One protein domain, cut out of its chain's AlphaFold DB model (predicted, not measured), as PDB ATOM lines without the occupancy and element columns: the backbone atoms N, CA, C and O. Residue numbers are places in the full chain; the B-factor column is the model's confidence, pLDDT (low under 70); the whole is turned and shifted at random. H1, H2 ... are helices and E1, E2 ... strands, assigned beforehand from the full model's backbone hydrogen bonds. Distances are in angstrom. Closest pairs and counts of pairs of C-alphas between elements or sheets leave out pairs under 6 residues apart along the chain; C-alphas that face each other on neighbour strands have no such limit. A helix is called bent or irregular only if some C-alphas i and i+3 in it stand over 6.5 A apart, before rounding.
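What this domain is: This is residues 44 to 169 of the 304 residues of an uncharacterized protein of Methylobacterium sp. UNCCL125 (UniProt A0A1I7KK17). Helix H5 is the core of this domain, with H1 side by side with it, H4 crossing it, H3 packed steeply on it, H2 meeting it at its residues 128 to 131, and a small three-stranded sheet, E1 - E3 - E2, packed on parts of H3, H4 and H5. A second, two-stranded sheet, the hairpin E4 and E5, packs on H2 and H3 at one far end, and residues 100 to 110, of which 100 to 102 belong to H4, stick out from the body. The printed part has 126 residues with five named helices and five named strands, in the order H1 H2 H3 E1 H4 H5 E2 E3 E4 E5. Both sheets, E1 - E3 - E2 and E4 - E5, are antiparallel, and the class is mixed, helices and strands. The whole is compact, with a radius of gyration of the C-alphas of 14.8 A and spans of 43 by 40 by 29 A.

Where its parts are: Find C-alpha 46 at (188.781, 5.630, 17.464); from there H1 runs 16.4 A to residue 57. H2 is residues 62 to 67, neither bent nor irregular, but only just: C-alphas 63 and 66 are 6.2 A apart. H3, residues 69 to 80, is 16.3 A long, and E1 is residues 85 to 87. H4, residues 88 to 102, covers 21.2 A. Find C-alpha 116 at (187.302, -2.240, 17.991), where H5 begins; it runs 22.5 A to residue 131. E2, residues 135 to 140, and E3, residues 144 to 149, measure 15.7 A and 16.8 A. E4 is residues 156 to 159, and E5 runs from residue 162 to C-alpha 165 at (166.453, -12.071, -4.725).

How they stand to each other: Start at the hub, H5. H1 touches it the same way at a shallow tilt of 34 degrees, only just short of steep, closest at the C-alphas of Cys 49 and Pro 116, 4.3 A. H4 touches it about perpendicular, at 82 degrees, closest at the C-alphas of Ala 92 and Ala 122, 5.2 A. H3 touches H5 at a steep tilt of 60 degrees, opposite ways, closest at the C-alphas of Leu 72 and Cys 129, 6.7 A. H2 touches H5 at 81 degrees, about perpendicular, closest at the C-alphas of Ala 65 and Gln 128, 5.7 A. E1, H4 H5 and E2 form a split strand-helix-strand unit, two strands running the same way with helices between them along the chain and E3 between them in the sheet; its crossover is right-handed. Look for N 86 and O 147, 2.9 A, between E1 and E3, and N 136 and O 148, 2.8 A, in the hairpin E2 and E3. H3 and H5 only graze this sheet. In the hairpin E4 and E5, N 157 and O 164 are 2.9 A apart; the closest C-alphas of H3 and E4, Val 70 and Phe 156, are 5.3 A apart. Every O i to N i+4 pair is within hydrogen-bond range in H1, H3, H4 and H5; H2 has 0 of 2, and 0 of 3 O i to N i+3 pairs.

The domain as a whole: The two C-alphas farthest apart, those of Gly 142 and Gly 160, are 46.2 A apart. The printed part has no cut. The link from H4 to H5, 13 residues, is long. Look for pLDDT under 70 at residues 61 to 65, 104 to 110 and 140 to 143; the mean of the printed part is 85.3.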
ATOM      1  N   GLY A  44     188.508   3.201  24.372       74.62
ATOM      2  CA  GLY A  44     188.971   2.638  23.103       74.62
ATOM      3  C   GLY A  44     189.567   3.694  22.172       74.62
ATOM      4  O   GLY A  44     189.217   4.872  22.261       74.62
ATOM      5  N   ASP A  45     190.452   3.272  21.264       85.50
ATOM      6  CA  ASP A  45     191.046   4.136  20.240       85.50
ATOM      7  C   ASP A  45     190.129   4.233  18.997       85.50
ATOM      8  O   ASP A  45     189.912   3.225  18.308       85.50
ATOM      9  N   PRO A  46     189.601   5.429  18.658       85.12
ATOM     10  CA  PRO A  46     188.781   5.630  17.464       85.12
ATOM     11  C   PRO A  46     189.505   5.304  16.148       85.12
ATOM     12  O   PRO A  46     188.862   4.861  15.193       85.12
ATOM     13  N   VAL A  47     190.827   5.504  16.080       87.50
ATOM     14  CA  VAL A  47     191.625   5.202  14.881       87.50
ATOM     15  C   VAL A  47     191.677   3.694  14.666       87.50
ATOM     16  O   VAL A  47     191.396   3.220  13.563       87.50
ATOM     17  N   GLN A  48     191.950   2.936  15.730       88.81
ATOM     18  CA  GLN A  48     191.926   1.477  15.698       88.81
ATOM     19  C   GLN A  48     190.541   0.938  15.316       88.81
ATOM     20  O   GLN A  48     190.444   0.036  14.487       88.81
ATOM     21  N   CYS A  49     189.462   1.512  15.858       88.94
ATOM     22  CA  CYS A  49     188.092   1.122  15.507       88.94
ATOM     23  C   CYS A  49     187.817   1.284  14.008       88.94
ATOM     24  O   CYS A  49     187.282   0.377  13.367       88.94
ATOM     25  N   ARG A  50     188.231   2.416  13.426       90.19
ATOM     26  CA  ARG A  50     188.085   2.654  11.989       90.19
ATOM     27  C   ARG A  50     188.897   1.659  11.158       90.19
ATOM     28  O   ARG A  50     188.353   1.076  10.228       90.19
ATOM     29  N   GLN A  51     190.159   1.423  11.516       91.12
ATOM     30  CA  GLN A  51     191.009   0.451  10.820       91.12
ATOM     31  C   GLN A  51     190.420  -0.966  10.866       91.12
ATOM     32  O   GLN A  51     190.400  -1.653   9.846       91.12
ATOM     33  N   SER A  52     189.897  -1.387  12.022       90.75
ATOM     34  CA  SER A  52     189.221  -2.678  12.180       90.75
ATOM     35  C   SER A  52     187.970  -2.790  11.308       90.75
ATOM     36  O   SER A  52     187.759  -3.829  10.678       90.75
ATOM     37  N   PHE A  53     187.156  -1.731  11.233       92.75
ATOM     38  CA  PHE A  53     185.992  -1.696  10.347       92.75
ATOM     39  C   PHE A  53     186.410  -1.826   8.881       92.75
ATOM     40  O   PHE A  53     185.924  -2.718   8.190       92.75
ATOM     41  N   ASP A  54     187.323  -0.968   8.419       92.00
ATOM     42  CA  ASP A  54     187.739  -0.899   7.014       92.00
ATOM     43  C   ASP A  54     188.364  -2.231   6.559       92.00
ATOM     44  O   ASP A  54     188.033  -2.753   5.489       92.00
ATOM     45  N   ALA A  55     189.200  -2.840   7.409       91.81
ATOM     46  CA  ALA A  55     189.800  -4.145   7.145       91.81
ATOM     47  C   ALA A  55     188.753  -5.262   7.026       91.81
ATOM     48  O   ALA A  55     188.879  -6.128   6.162       91.81
ATOM     49  N   ALA A  56     187.721  -5.259   7.876       91.19
ATOM     50  CA  ALA A  56     186.652  -6.256   7.836       91.19
ATOM     51  C   ALA A  56     185.681  -6.039   6.669       91.19
ATOM     52  O   ALA A  56     185.247  -7.005   6.041       91.19
ATOM     53  N   PHE A  57     185.376  -4.783   6.353       91.25
ATOM     54  CA  PHE A  57     184.517  -4.387   5.241       91.25
ATOM     55  C   PHE A  57     185.057  -4.887   3.896       91.25
ATOM     56  O   PHE A  57     184.310  -5.430   3.077       91.25
ATOM     57  N   ALA A  58     186.375  -4.778   3.708       90.19
ATOM     58  CA  ALA A  58     187.071  -5.200   2.498       90.19
ATOM     59  C   ALA A  58     187.236  -6.728   2.344       90.19
ATOM     60  O   ALA A  58     187.647  -7.175   1.274       90.19
ATOM     61  N   ARG A  59     186.931  -7.547   3.366       88.31
ATOM     62  CA  ARG A  59     187.073  -9.016   3.277       88.31
ATOM     63  C   ARG A  59     186.124  -9.592   2.228       88.31
ATOM     64  O   ARG A  59     184.916  -9.342   2.273       88.31
ATOM     65  N   ASP A  60     186.659 -10.409   1.325       74.19
ATOM     66  CA  ASP A  60     185.874 -11.107   0.309       74.19
ATOM     67  C   ASP A  60     185.366 -12.463   0.824       74.19
ATOM     68  O   ASP A  60     186.013 -13.496   0.685       74.19
ATOM     69  N   ASP A  61     184.178 -12.441   1.432       69.06
ATOM     70  CA  ASP A  61     183.447 -13.631   1.887       69.06
ATOM     71  C   ASP A  61     182.183 -13.872   1.034       69.06
ATOM     72  O   ASP A  61     181.091 -14.122   1.559       69.06
ATOM     73  N   ALA A  62     182.286 -13.740  -0.296       56.62
ATOM     74  CA  ALA A  62     181.129 -13.739  -1.202       56.62
ATOM     75  C   ALA A  62     180.209 -14.972  -1.073       56.62
ATOM     76  O   ALA A  62     178.986 -14.835  -1.124       56.62
ATOM     77  N   GLY A  63     180.772 -16.168  -0.860       57.97
ATOM     78  CA  GLY A  63     179.999 -17.415  -0.784       57.97
ATOM     79  C   GLY A  63     179.081 -17.510   0.440       57.97
ATOM     80  O   GLY A  63     177.939 -17.938   0.319       57.97
ATOM     81  N   ARG A  64     179.541 -17.059   1.616       64.38
ATOM     82  CA  ARG A  64     178.762 -17.143   2.870       64.38
ATOM     83  C   ARG A  64     177.666 -16.079   2.970       64.38
ATOM     84  O   ARG A  64     176.705 -16.266   3.714       64.38
ATOM     85  N   ALA A  65     177.810 -14.971   2.243       66.19
ATOM     86  CA  ALA A  65     176.868 -13.856   2.292       66.19
ATOM     87  C   ALA A  65     175.514 -14.199   1.649       66.19
ATOM     88  O   ALA A  65     174.475 -13.795   2.165       66.19
ATOM     89  N   PHE A  66     175.500 -14.961   0.548       76.00
ATOM     90  CA  PHE A  66     174.259 -15.249  -0.181       76.00
ATOM     91  C   PHE A  66     173.320 -16.191   0.583       76.00
ATOM     92  O   PHE A  66     172.115 -15.942   0.646       76.00
ATOM     93  N   ASP A  67     173.866 -17.219   1.237       78.69
ATOM     94  CA  ASP A  67     173.079 -18.146   2.062       78.69
ATOM     95  C   ASP A  67     172.390 -17.426   3.231       78.69
ATOM     96  O   ASP A  67     171.285 -17.790   3.627       78.69
ATOM     97  N   ARG A  68     173.006 -16.349   3.732       84.50
ATOM     98  CA  ARG A  68     172.511 -15.524   4.844       84.50
ATOM     99  C   ARG A  68     171.774 -14.262   4.389       84.50
ATOM    100  O   ARG A  68     171.471 -13.407   5.217       84.50
ATOM    101  N   ALA A  69     171.483 -14.102   3.095       90.12
ATOM    102  CA  ALA A  69     171.009 -12.824   2.562       90.12
ATOM    103  C   ALA A  69     169.653 -12.372   3.138       90.12
ATOM    104  O   ALA A  69     169.447 -11.171   3.302       90.12
ATOM    105  N   VAL A  70     168.756 -13.301   3.500       92.25
ATOM    106  CA  VAL A  70     167.486 -12.965   4.177       92.25
ATOM    107  C   VAL A  70     167.751 -12.359   5.558       92.25
ATOM    108  O   VAL A  70     167.265 -11.269   5.853       92.25
ATOM    109  N   ASP A  71     168.568 -13.027   6.375       91.50
ATOM    110  CA  ASP A  71     168.878 -12.589   7.740       91.50
ATOM    111  C   ASP A  71     169.679 -11.284   7.747       91.50
ATOM    112  O   ASP A  71     169.430 -10.397   8.567       91.50
ATOM    113  N   LEU A  72     170.620 -11.139   6.808       93.12
ATOM    114  CA  LEU A  72     171.388  -9.912   6.613       93.12
ATOM    115  C   LEU A  72     170.473  -8.746   6.223       93.12
ATOM    116  O   LEU A  72     170.581  -7.680   6.820       93.12
ATOM    117  N   ASN A  73     169.529  -8.951   5.296       94.50
ATOM    118  CA  ASN A  73     168.555  -7.924   4.916       94.50
ATOM    119  C   ASN A  73     167.669  -7.524   6.101       94.50
ATOM    120  O   ASN A  73     167.477  -6.334   6.328       94.50
ATOM    121  N   ALA A  74     167.139  -8.488   6.856       93.94
ATOM    122  CA  ALA A  74     166.292  -8.199   8.012       93.94
ATOM    123  C   ALA A  74     167.063  -7.421   9.091       93.94
ATOM    124  O   ALA A  74     166.586  -6.411   9.603       93.94
ATOM    125  N   SER A  75     168.295  -7.850   9.381       94.75
ATOM    126  CA  SER A  75     169.176  -7.172  10.338       94.75
ATOM    127  C   SER A  75     169.539  -5.762   9.880       94.75
ATOM    128  O   SER A  75     169.595  -4.854  10.699       94.75
ATOM    129  N   LEU A  76     169.754  -5.557   8.578       95.38
ATOM    130  CA  LEU A  76     170.085  -4.246   8.024       95.38
ATOM    131  C   LEU A  76     168.925  -3.261   8.173       95.38
ATOM    132  O   LEU A  76     169.143  -2.132   8.604       95.38
ATOM    133  N   LEU A  77     167.700  -3.699   7.873       95.00
ATOM    134  CA  LEU A  77     166.501  -2.882   8.066       95.00
ATOM    135  C   LEU A  77     166.308  -2.507   9.541       95.00
ATOM    136  O   LEU A  77     165.964  -1.369   9.839       95.00
ATOM    137  N   GLU A  78     166.587  -3.426  10.466       95.44
ATOM    138  CA  GLU A  78     166.507  -3.155  11.905       95.44
ATOM    139  C   GLU A  78     167.601  -2.184  12.385       95.44
ATOM    140  O   GLU A  78     167.320  -1.279  13.168       95.44
ATOM    141  N   VAL A  79     168.834  -2.311  11.876       95.88
ATOM    142  CA  VAL A  79     169.941  -1.385  12.180       95.88
ATOM    143  C   VAL A  79     169.631   0.036  11.708       95.88
ATOM    144  O   VAL A  79     169.908   0.996  12.428       95.88
ATOM    145  N   PHE A  80     169.059   0.195  10.516       95.75
ATOM    146  CA  PHE A  80     168.694   1.511   9.993       95.75
ATOM    147  C   PHE A  80     167.415   2.069  10.620       95.75
ATOM    148  O   PHE A  80     167.322   3.276  10.843       95.75
ATOM    149  N   GLY A  81     166.448   1.215  10.959       92.44
ATOM    150  CA  GLY A  81     165.160   1.648  11.487       92.44
ATOM    151  C   GLY A  81     164.468   2.618  10.525       92.44
ATOM    152  O   GLY A  81     164.187   2.276   9.377       92.44
ATOM    153  N   GLN A  82     164.202   3.839  10.996       90.69
ATOM    154  CA  GLN A  82     163.566   4.907  10.209       90.69
ATOM    155  C   GLN A  82     164.563   5.863   9.545       90.69
ATOM    156  O   GLN A  82     164.143   6.795   8.857       90.69
ATOM    157  N   ASP A  83     165.866   5.625   9.674       91.81
ATOM    158  CA  ASP A  83     166.883   6.437   9.008       91.81
ATOM    159  C   ASP A  83     167.239   5.842   7.645       91.81
ATOM    160  O   ASP A  83     167.127   4.634   7.421       91.81
ATOM    161  N   GLU A  84     167.614   6.697   6.698       86.88
ATOM    162  CA  GLU A  84     168.041   6.268   5.356       86.88
ATOM    163  C   GLU A  84     169.560   6.245   5.211       86.88
ATOM    164  O   GLU A  84     170.087   5.504   4.382       86.88
ATOM    165  N   LEU A  85     170.255   7.028   6.037       92.38
ATOM    166  CA  LEU A  85     171.687   7.263   5.975       92.38
ATOM    167  C   LEU A  85     172.272   7.179   7.384       92.38
ATOM    168  O   LEU A  85     171.762   7.825   8.294       92.38
ATOM    169  N   LEU A  86     173.344   6.407   7.551       93.62
ATOM    170  CA  LEU A  86     174.067   6.283   8.816       93.62
ATOM    171  C   LEU A  86     175.543   6.616   8.628       93.62
ATOM    172  O   LEU A  86     176.169   6.203   7.647       93.62
ATOM    173  N   GLY A  87     176.120   7.326   9.594       92.69
ATOM    174  CA  GLY A  87     177.572   7.433   9.721       92.69
ATOM    175  C   GLY A  87     178.195   6.138  10.254       92.69
ATOM    176  O   GLY A  87     177.516   5.285  10.827       92.69
ATOM    177  N   LEU A  88     179.520   6.005  10.125       91.56
ATOM    178  CA  LEU A  88     180.272   4.840  10.615       91.56
ATOM    179  C   LEU A  88     179.979   4.503  12.088       91.56
ATOM    180  O   LEU A  88     179.687   3.353  12.416       91.56
ATOM    181  N   ARG A  89     180.038   5.509  12.972       90.81
ATOM    182  CA  ARG A  89     179.792   5.323  14.409       90.81
ATOM    183  C   ARG A  89     178.366   4.857  14.684       90.81
ATOM    184  O   ARG A  89     178.162   3.908  15.427       90.81
ATOM    185  N   GLU A  90     177.386   5.495  14.053       93.81
ATOM    186  CA  GLU A  90     175.973   5.159  14.235       93.81
ATOM    187  C   GLU A  90     175.674   3.733  13.774       93.81
ATOM    188  O   GLU A  90     174.990   2.991  14.480       93.81
ATOM    189  N   LEU A  91     176.228   3.337  12.624       93.88
ATOM    190  CA  LEU A  91     176.107   1.985  12.098       93.88
ATOM    191  C   LEU A  91     176.693   0.959  13.074       93.88
ATOM    192  O   LEU A  91     176.018  -0.018  13.406       93.88
ATOM    193  N   ALA A  92     177.917   1.189  13.560       92.50
ATOM    194  CA  ALA A  92     178.580   0.299  14.509       92.50
ATOM    195  C   ALA A  92     177.802   0.186  15.829       92.50
ATOM    196  O   ALA A  92     177.531  -0.926  16.285       92.50
ATOM    197  N   ASP A  93     177.361   1.310  16.397       91.38
ATOM    198  CA  ASP A  93     176.644   1.351  17.675       91.38
ATOM    199  C   ASP A  93     175.260   0.685  17.581       91.38
ATOM    200  O   ASP A  93     174.820  -0.017  18.497       91.38
ATOM    201  N   ARG A  94     174.524   0.898  16.483       94.06
ATOM    202  CA  ARG A  94     173.216   0.256  16.261       94.06
ATOM    203  C   ARG A  94     173.357  -1.235  15.982       94.06
ATOM    204  O   ARG A  94     172.625  -2.025  16.574       94.06
ATOM    205  N   HIS A  95     174.331  -1.628  15.164       93.75
ATOM    206  CA  HIS A  95     174.634  -3.036  14.929       93.75
ATOM    207  C   HIS A  95     175.047  -3.746  16.225       93.75
ATOM    208  O   HIS A  95     174.517  -4.810  16.532       93.75
ATOM    209  N   ALA A  96     175.920  -3.146  17.038       89.88
ATOM    210  CA  ALA A  96     176.331  -3.709  18.323       89.88
ATOM    211  C   ALA A  96     175.143  -3.904  19.279       89.88
ATOM    212  O   ALA A  96     175.022  -4.965  19.890       89.88
ATOM    213  N   ARG A  97     174.227  -2.928  19.359       89.38
ATOM    214  CA  ARG A  97     172.983  -3.047  20.146       89.38
ATOM    215  C   ARG A  97     172.084  -4.176  19.653       89.38
ATOM    216  O   ARG A  97     171.566  -4.928  20.475       89.38
ATOM    217  N   LEU A  98     171.940  -4.326  18.337       90.06
ATOM    218  CA  LEU A  98     171.181  -5.426  17.745       90.06
ATOM    219  C   LEU A  98     171.815  -6.792  18.052       90.06
ATOM    220  O   LEU A  98     171.127  -7.760  18.366       90.06
ATOM    221  N   MET A  99     173.140  -6.887  17.976       85.56
ATOM    222  CA  MET A  99     173.846  -8.122  18.320       85.56
ATOM    223  C   MET A  99     173.704  -8.445  19.806       85.56
ATOM    224  O   MET A  99     173.450  -9.595  20.152       85.56
ATOM    225  N   ALA A 100     173.799  -7.435  20.672       84.69
ATOM    226  CA  ALA A 100     173.606  -7.593  22.105       84.69
ATOM    227  C   ALA A 100     172.184  -8.071  22.441       84.69
ATOM    228  O   ALA A 100     172.046  -9.002  23.228       84.69
ATOM    229  N   SER A 101     171.142  -7.506  21.813       84.00
ATOM    230  CA  SER A 101     169.746  -7.910  22.055       84.00
ATOM    231  C   SER A 101     169.452  -9.343  21.603       84.00
ATOM    232  O   SER A 101     168.646 -10.038  22.223       84.00
ATOM    233  N   ARG A 102     170.127  -9.811  20.547       82.06
ATOM    234  CA  ARG A 102     169.996 -11.183  20.037       82.06
ATOM    235  C   ARG A 102     170.886 -12.181  20.774       82.06
ATOM    236  O   ARG A 102     170.571 -13.368  20.829       82.06
ATOM    237  N   SER A 103     171.993 -11.726  21.356       74.38
ATOM    238  CA  SER A 103     172.882 -12.578  22.134       74.38
ATOM    239  C   SER A 103     172.361 -12.736  23.566       74.38
ATOM    240  O   SER A 103     172.333 -11.789  24.339       74.38
ATOM    241  N   ARG A 104     172.034 -13.962  23.989       65.62
ATOM    242  CA  ARG A 104     171.739 -14.267  25.409       65.62
ATOM    243  C   ARG A 104     173.003 -14.309  26.288       65.62
ATOM    244  O   ARG A 104     172.995 -14.897  27.367       65.62
ATOM    245  N   ARG A 105     174.131 -13.777  25.806       63.25
ATOM    246  CA  ARG A 105     175.418 -13.857  26.502       63.25
ATOM    247  C   ARG A 105     175.516 -12.738  27.526       63.25
ATOM    248  O   ARG A 105     175.485 -11.566  27.179       63.25
ATOM    249  N   ILE A 106     175.708 -13.127  28.782       58.41
ATOM    250  CA  ILE A 106     176.111 -12.211  29.847       58.41
ATOM    251  C   ILE A 106     177.585 -11.873  29.610       58.41
ATOM    252  O   ILE A 106     178.445 -12.760  29.648       58.41
ATOM    253  N   GLU A 107     177.879 -10.607  29.323       63.12
ATOM    254  CA  GLU A 107     179.259 -10.146  29.197       63.12
ATOM    255  C   GLU A 107     179.953 -10.245  30.559       63.12
ATOM    256  O   GLU A 107     179.511  -9.656  31.541       63.12
ATOM    257  N   ARG A 108     181.034 -11.031  30.631       57.00
ATOM    258  CA  ARG A 108     181.783 -11.250  31.881       57.00
ATOM    259  C   ARG A 108     182.663 -10.058  32.278       57.00
ATOM    260  O   ARG A 108     183.072  -9.998  33.430       57.00
ATOM    261  N   PHE A 109     182.961  -9.143  31.352       60.53
ATOM    262  CA  PHE A 109     183.860  -8.005  31.567       60.53
ATOM    263  C   PHE A 109     183.406  -6.772  30.769       60.53
ATOM    264  O   PHE A 109     182.888  -6.945  29.661       60.53
ATOM    265  N   PRO A 110     183.621  -5.545  31.285       66.12
ATOM    266  CA  PRO A 110     183.318  -4.319  30.556       66.12
ATOM    267  C   PRO A 110     184.247  -4.179  29.343       66.12
ATOM    268  O   PRO A 110     185.471  -4.179  29.479       66.12
ATOM    269  N   ARG A 111     183.660  -4.062  28.149       71.81
ATOM    270  CA  ARG A 111     184.401  -3.807  26.906       71.81
ATOM    271  C   ARG A 111     184.842  -2.348  26.789       71.81
ATOM    272  O   ARG A 111     184.200  -1.486  27.398       71.81
ATOM    273  N   PRO A 112     185.902  -2.067  26.008       74.88
ATOM    274  CA  PRO A 112     186.282  -0.698  25.709       74.88
ATOM    275  C   PRO A 112     185.178   0.058  24.964       74.88
ATOM    276  O   PRO A 112     184.379  -0.546  24.252       74.88
ATOM    277  N   ASP A 113     185.131   1.377  25.136       76.88
ATOM    278  CA  ASP A 113     184.184   2.259  24.445       76.88
ATOM    279  C   ASP A 113     184.960   3.404  23.768       76.88
ATOM    280  O   ASP A 113     185.575   4.213  24.473       76.88
ATOM    281  N   PRO A 114     185.016   3.474  22.425       80.12
ATOM    282  CA  PRO A 114     184.456   2.526  21.447       80.12
ATOM    283  C   PRO A 114     185.179   1.158  21.413       80.12
ATOM    284  O   PRO A 114     186.382   1.087  21.639       80.12
ATOM    285  N   ASP A 115     184.468   0.066  21.097       84.44
ATOM    286  CA  ASP A 115     185.033  -1.300  21.004       84.44
ATOM    287  C   ASP A 115     185.503  -1.629  19.568       84.44
ATOM    288  O   ASP A 115     184.658  -1.767  18.674       84.44
ATOM    289  N   PRO A 116     186.812  -1.850  19.313       85.31
ATOM    290  CA  PRO A 116     187.302  -2.240  17.991       85.31
ATOM    291  C   PRO A 116     186.673  -3.530  17.444       85.31
ATOM    292  O   PRO A 116     186.518  -3.653  16.229       85.31
ATOM    293  N   LEU A 117     186.277  -4.477  18.306       86.31
ATOM    294  CA  LEU A 117     185.617  -5.720  17.878       86.31
ATOM    295  C   LEU A 117     184.184  -5.468  17.396       86.31
ATOM    296  O   LEU A 117     183.721  -6.121  16.460       86.31
ATOM    297  N   ALA A 118     183.478  -4.512  18.004       88.25
ATOM    298  CA  ALA A 118     182.150  -4.108  17.550       88.25
ATOM    299  C   ALA A 118     182.218  -3.458  16.159       88.25
ATOM    300  O   ALA A 118     181.388  -3.753  15.297       88.25
ATOM    301  N   TYR A 119     183.247  -2.640  15.922       92.25
ATOM    302  CA  TYR A 119     183.518  -2.039  14.616       92.25
ATOM    303  C   TYR A 119     183.945  -3.078  13.576       92.25
ATOM    304  O   TYR A 119     183.469  -3.027  12.446       92.25
ATOM    305  N   GLU A 120     184.770  -4.062  13.943       91.81
ATOM    306  CA  GLU A 120     185.115  -5.176  13.051       91.81
ATOM    307  C   GLU A 120     183.862  -5.962  12.623       91.81
ATOM    308  O   GLU A 120     183.653  -6.228  11.435       91.81
ATOM    309  N   ALA A 121     182.988  -6.300  13.578       90.00
ATOM    310  CA  ALA A 121     181.743  -7.013  13.303       90.00
ATOM    311  C   ALA A 121     180.800  -6.196  12.406       90.00
ATOM    312  O   ALA A 121     180.243  -6.736  11.447       90.00
ATOM    313  N   ALA A 122     180.657  -4.895  12.679       93.50
ATOM    314  CA  ALA A 122     179.871  -3.985  11.849       93.50
ATOM    315  C   ALA A 122     180.458  -3.836  10.435       93.50
ATOM    316  O   ALA A 122     179.699  -3.813   9.469       93.50
ATOM    317  N   GLY A 123     181.786  -3.797  10.295       92.25
ATOM    318  CA  GLY A 123     182.478  -3.740   9.005       92.25
ATOM    319  C   GLY A 123     182.223  -4.984   8.166       92.25
ATOM    320  O   GLY A 123     181.797  -4.879   7.017       92.25
ATOM    321  N   SER A 124     182.376  -6.169   8.763       92.69
ATOM    322  CA  SER A 124     182.052  -7.443   8.107       92.69
ATOM    323  C   SER A 124     180.585  -7.495   7.658       92.69
ATOM    324  O   SER A 124     180.293  -7.813   6.502       92.69
ATOM    325  N   PHE A 125     179.659  -7.109   8.542       93.00
ATOM    326  CA  PHE A 125     178.228  -7.034   8.248       93.00
ATOM    327  C   PHE A 125     177.915  -6.074   7.088       93.00
ATOM    328  O   PHE A 125     177.227  -6.447   6.132       93.00
ATOM    329  N   ALA A 126     178.452  -4.855   7.137       93.75
ATOM    330  CA  ALA A 126     178.235  -3.831   6.122       93.75
ATOM    331  C   ALA A 126     178.836  -4.229   4.767       93.75
ATOM    332  O   ALA A 126     178.179  -4.057   3.739       93.75
ATOM    333  N   GLY A 127     180.032  -4.829   4.755       92.31
ATOM    334  CA  GLY A 127     180.673  -5.328   3.538       92.31
ATOM    335  C   GLY A 127     179.853  -6.435   2.869       92.31
ATOM    336  O   GLY A 127     179.650  -6.422   1.653       92.31
ATOM    337  N   GLN A 128     179.294  -7.363   3.656       92.56
ATOM    338  CA  GLN A 128     178.381  -8.391   3.137       92.56
ATOM    339  C   GLN A 128     177.100  -7.772   2.556       92.56
ATOM    340  O   GLN A 128     176.701  -8.123   1.443       92.56
ATOM    341  N   CYS A 129     176.484  -6.815   3.256       92.81
ATOM    342  CA  CYS A 129     175.289  -6.115   2.776       92.81
ATOM    343  C   CYS A 129     175.553  -5.311   1.492       92.81
ATOM    344  O   CYS A 129     174.720  -5.309   0.581       92.81
ATOM    345  N   GLN A 130     176.723  -4.675   1.377       92.44
ATOM    346  CA  GLN A 130     177.127  -3.959   0.168       92.44
ATOM    347  C   GLN A 130     177.268  -4.918  -1.022       92.44
ATOM    348  O   GLN A 130     176.711  -4.660  -2.088       92.44
ATOM    349  N   ARG A 131     177.938  -6.064  -0.843       89.81
ATOM    350  CA  ARG A 131     178.081  -7.090  -1.896       89.81
ATOM    351  C   ARG A 131     176.736  -7.655  -2.354       89.81
ATOM    352  O   ARG A 131     176.543  -7.928  -3.538       89.81
ATOM    353  N   LEU A 132     175.771  -7.766  -1.443       90.31
ATOM    354  CA  LEU A 132     174.395  -8.146  -1.764       90.31
ATOM    355  C   LEU A 132     173.580  -7.015  -2.422       90.31
ATOM    356  O   LEU A 132     172.424  -7.242  -2.781       90.31
ATOM    357  N   ARG A 133     174.156  -5.824  -2.639       91.69
ATOM    358  CA  ARG A 133     173.470  -4.610  -3.127       91.69
ATOM    359  C   ARG A 133     172.258  -4.240  -2.262       91.69
ATOM    360  O   ARG A 133     171.205  -3.902  -2.796       91.69
ATOM    361  N   LEU A 134     172.401  -4.381  -0.945       92.12
ATOM    362  CA  LEU A 134     171.435  -3.913   0.057       92.12
ATOM    363  C   LEU A 134     171.813  -2.536   0.609       92.12
ATOM    364  O   LEU A 134     170.969  -1.810   1.126       92.12
ATOM    365  N   LEU A 135     173.094  -2.191   0.488       92.75
ATOM    366  CA  LEU A 135     173.694  -0.995   1.047       92.75
ATOM    367  C   LEU A 135     174.585  -0.320  -0.002       92.75
ATOM    368  O   LEU A 135     175.338  -0.992  -0.709       92.75
ATOM    369  N   ALA A 136     174.498   1.004  -0.086       92.31
ATOM    370  CA  ALA A 136     175.379   1.857  -0.872       92.31
ATOM    371  C   ALA A 136     176.294   2.657   0.066       92.31
ATOM    372  O   ALA A 136     175.891   3.028   1.167       92.31
ATOM    373  N   VAL A 137     177.525   2.920  -0.372       91.62
ATOM    374  CA  VAL A 137     178.478   3.753   0.370       91.62
ATOM    375  C   VAL A 137     178.602   5.088  -0.342       91.62
ATOM    376  O   VAL A 137     178.937   5.134  -1.525       91.62
ATOM    377  N   GLU A 138     178.335   6.162   0.386       88.88
ATOM    378  CA  GLU A 138     178.491   7.535  -0.069       88.88
ATOM    379  C   GLU A 138     179.738   8.132   0.577       88.88
ATOM    380  O   GLU A 138     179.931   8.069   1.793       88.88
ATOM    381  N   VAL A 139     180.612   8.698  -0.253       79.00
ATOM    382  CA  VAL A 139     181.812   9.389   0.213       79.00
ATOM    383  C   VAL A 139     181.508  10.881   0.224       79.00
ATOM    384  O   VAL A 139     181.500  11.527  -0.822       79.00
ATOM    385  N   CYS A 140     181.240  11.428   1.408       67.81
ATOM    386  CA  CYS A 140     181.069  12.865   1.597       67.81
ATOM    387  C   CYS A 140     182.434  13.517   1.840       67.81
ATOM    388  O   CYS A 140     183.223  13.050   2.667       67.81
ATOM    389  N   ALA A 141     182.722  14.607   1.124       60.44
ATOM    390  CA  ALA A 141     183.961  15.356   1.304       60.44
ATOM    391  C   ALA A 141     184.064  15.862   2.755       60.44
ATOM    392  O   ALA A 141     183.236  16.646   3.202       60.44
ATOM    393  N   GLY A 142     185.074  15.388   3.490       65.12
ATOM    394  CA  GLY A 142     185.378  15.831   4.855       65.12
ATOM    395  C   GLY A 142     184.675  15.085   5.999       65.12
ATOM    396  O   GLY A 142     185.112  15.231   7.135       65.12
ATOM    397  N   GLU A 143     183.661  14.247   5.742       65.94
ATOM    398  CA  GLU A 143     182.806  13.676   6.810       65.94
ATOM    399  C   GLU A 143     182.872  12.142   6.963       65.94
ATOM    400  O   GLU A 143     182.124  11.549   7.739       65.94
ATOM    401  N   GLY A 144     183.811  11.484   6.278       72.06
ATOM    402  CA  GLY A 144     183.965  10.025   6.327       72.06
ATOM    403  C   GLY A 144     182.877   9.268   5.544       72.06
ATOM    404  O   GLY A 144     181.999   9.884   4.937       72.06
ATOM    405  N   PRO A 145     182.957   7.925   5.481       84.56
ATOM    406  CA  PRO A 145     181.993   7.125   4.733       84.56
ATOM    407  C   PRO A 145     180.616   7.161   5.403       84.56
ATOM    408  O   PRO A 145     180.494   6.953   6.616       84.56
ATOM    409  N   ARG A 146     179.580   7.379   4.592       91.19
ATOM    410  CA  ARG A 146     178.178   7.248   4.990       91.19
ATOM    411  C   ARG A 146     177.542   6.065   4.275       91.19
ATOM    412  O   ARG A 146     177.870   5.754   3.132       91.19
ATOM    413  N   PHE A 147     176.637   5.391   4.964       94.00
ATOM    414  CA  PHE A 147     176.023   4.153   4.512       94.00
ATOM    415  C   PHE A 147     174.543   4.401   4.268       94.00
ATOM    416  O   PHE A 147     173.838   4.803   5.189       94.00
ATOM    417  N   ARG A 148     174.078   4.162   3.041       94.25
ATOM    418  CA  ARG A 148     172.685   4.360   2.637       94.25
ATOM    419  C   ARG A 148     172.010   3.028   2.345       94.25
ATOM    420  O   ARG A 148     172.596   2.175   1.674       94.25
ATOM    421  N   LEU A 149     170.768   2.857   2.793       92.69
ATOM    422  CA  LEU A 149     169.946   1.724   2.358       92.69
ATOM    423  C   LEU A 149     169.654   1.809   0.857       92.69
ATOM    424  O   LEU A 149     169.292   2.866   0.339       92.69
ATOM    425  N   ALA A 150     169.770   0.681   0.156       90.19
ATOM    426  CA  ALA A 150     169.339   0.598  -1.235       90.19
ATOM    427  C   ALA A 150     167.806   0.600  -1.347       90.19
ATOM    428  O   ALA A 150     167.251   1.328  -2.164       90.19
ATOM    429  N   GLU A 151     167.131  -0.191  -0.506       88.62
ATOM    430  CA  GLU A 151     165.672  -0.306  -0.432       88.62
ATOM    431  C   GLU A 151     165.236  -0.525   1.029       88.62
ATOM    432  O   GLU A 151     165.964  -1.136   1.813       88.62
ATOM    433  N   ARG A 152     164.035  -0.050   1.391       88.75
ATOM    434  CA  ARG A 152     163.433  -0.254   2.727       88.75
ATOM    435  C   ARG A 152     162.635  -1.543   2.871       88.75
ATOM    436  O   ARG A 152     162.221  -1.901   3.969       88.75
ATOM    437  N   GLU A 153     162.406  -2.234   1.767       89.88
ATOM    438  CA  GLU A 153     161.674  -3.489   1.747       89.88
ATOM    439  C   GLU A 153     162.636  -4.675   1.641       89.88
ATOM    440  O   GLU A 153     163.794  -4.552   1.234       89.88
ATOM    441  N   MET A 154     162.151  -5.861   2.007       92.06
ATOM    442  CA  MET A 154     162.923  -7.093   1.869       92.06
ATOM    443  C   MET A 154     163.277  -7.336   0.397       92.06
ATOM    444  O   MET A 154     162.397  -7.507  -0.448       92.06
ATOM    445  N   SER A 155     164.575  -7.398   0.095       91.00
ATOM    446  CA  SER A 155     165.079  -7.691  -1.251       91.00
ATOM    447  C   SER A 155     165.300  -9.180  -1.497       91.00
ATOM    448  O   SER A 155     165.452  -9.594  -2.648       91.00
ATOM    449  N   PHE A 156     165.299  -9.997  -0.443       91.75
ATOM    450  CA  PHE A 156     165.516 -11.440  -0.500       91.75
ATOM    451  C   PHE A 156     164.416 -12.206   0.235       91.75
ATOM    452  O   PHE A 156     163.874 -11.733   1.231       91.75
ATOM    453  N   ALA A 157     164.125 -13.414  -0.244       89.50
ATOM    454  CA  ALA A 157     163.194 -14.346   0.378       89.50
ATOM    455  C   ALA A 157     163.743 -15.778   0.343       89.50
ATOM    456  O   ALA A 157     164.496 -16.150  -0.562       89.50
ATOM    457  N   ALA A 158     163.332 -16.595   1.311       87.06
ATOM    458  CA  ALA A 158     163.600 -18.028   1.291       87.06
ATOM    459  C   ALA A 158     162.703 -18.720   0.247       87.06
ATOM    460  O   ALA A 158     161.492 -18.499   0.206       87.06
ATOM    461  N   ARG A 159     163.285 -19.578  -0.598       81.88
ATOM    462  CA  ARG A 159     162.569 -20.405  -1.581       81.88
ATOM    463  C   ARG A 159     163.123 -21.828  -1.546       81.88
ATOM    464  O   ARG A 159     164.182 -22.123  -2.100       81.88
ATOM    465  N   GLY A 160     162.390 -22.733  -0.899       79.69
ATOM    466  CA  GLY A 160     162.855 -24.101  -0.657       79.69
ATOM    467  C   GLY A 160     164.060 -24.114   0.288       79.69
ATOM    468  O   GLY A 160     163.979 -23.577   1.384       79.69
ATOM    469  N   ARG A 161     165.173 -24.722  -0.140       75.31
ATOM    470  CA  ARG A 161     166.434 -24.771   0.632       75.31
ATOM    471  C   ARG A 161     167.394 -23.609   0.340       75.31
ATOM    472  O   ARG A 161     168.508 -23.628   0.843       75.31
ATOM    473  N   GLY A 162     167.010 -22.657  -0.510       80.81
ATOM    474  CA  GLY A 162     167.885 -21.566  -0.938       80.81
ATOM    475  C   GLY A 162     167.259 -20.191  -0.754       80.81
ATOM    476  O   GLY A 162     166.065 -20.057  -0.480       80.81
ATOM    477  N   THR A 163     168.077 -19.168  -0.965       85.00
ATOM    478  CA  THR A 163     167.667 -17.764  -0.931       85.00
ATOM    479  C   THR A 163     167.527 -17.229  -2.355       85.00
ATOM    480  O   THR A 163     168.339 -17.530  -3.229       85.00
ATOM    481  N   VAL A 164     166.484 -16.441  -2.615       87.19
ATOM    482  CA  VAL A 164     166.259 -15.784  -3.909       87.19
ATOM    483  C   VAL A 164     166.109 -14.285  -3.724       87.19
ATOM    484  O   VAL A 164     165.491 -13.825  -2.765       87.19
ATOM    485  N   ARG A 165     166.668 -13.516  -4.659       88.94
ATOM    486  CA  ARG A 165     166.453 -12.071  -4.725       88.94
ATOM    487  C   ARG A 165     165.101 -11.805  -5.384       88.94
ATOM    488  O   ARG A 165     164.838 -12.330  -6.460       88.94
ATOM    489  N   ILE A 166     164.258 -11.017  -4.731       88.19
ATOM    490  CA  ILE A 166     162.893 -10.690  -5.172       88.19
ATOM    491  C   ILE A 166     162.747  -9.237  -5.638       88.19
ATOM    492  O   ILE A 166     161.792  -8.925  -6.341       88.19
ATOM    493  N   ARG A 167     163.695  -8.355  -5.283       85.88
ATOM    494  CA  ARG A 167     163.711  -6.929  -5.664       85.88
ATOM    495  C   ARG A 167     165.105  -6.452  -6.041       85.88
ATOM    496  O   ARG A 167     166.087  -7.153  -5.802       85.88
ATOM    497  N   GLY A 168     165.205  -5.293  -6.687       81.00
ATOM    498  CA  GLY A 168     166.484  -4.748  -7.154       81.00
ATOM    499  C   GLY A 168     167.230  -5.654  -8.146       81.00
ATOM    500  O   GLY A 168     168.456  -5.599  -8.237       81.00
ATOM    501  N   LEU A 169     166.510  -6.539  -8.846       82.12
ATOM    502  CA  LEU A 169     167.062  -7.353  -9.927       82.12
ATOM    503  C   LEU A 169     167.278  -6.469 -11.152       82.12
ATOM    504  O   LEU A 169     166.352  -5.786 -11.594       82.12
TER     505      LEU A 169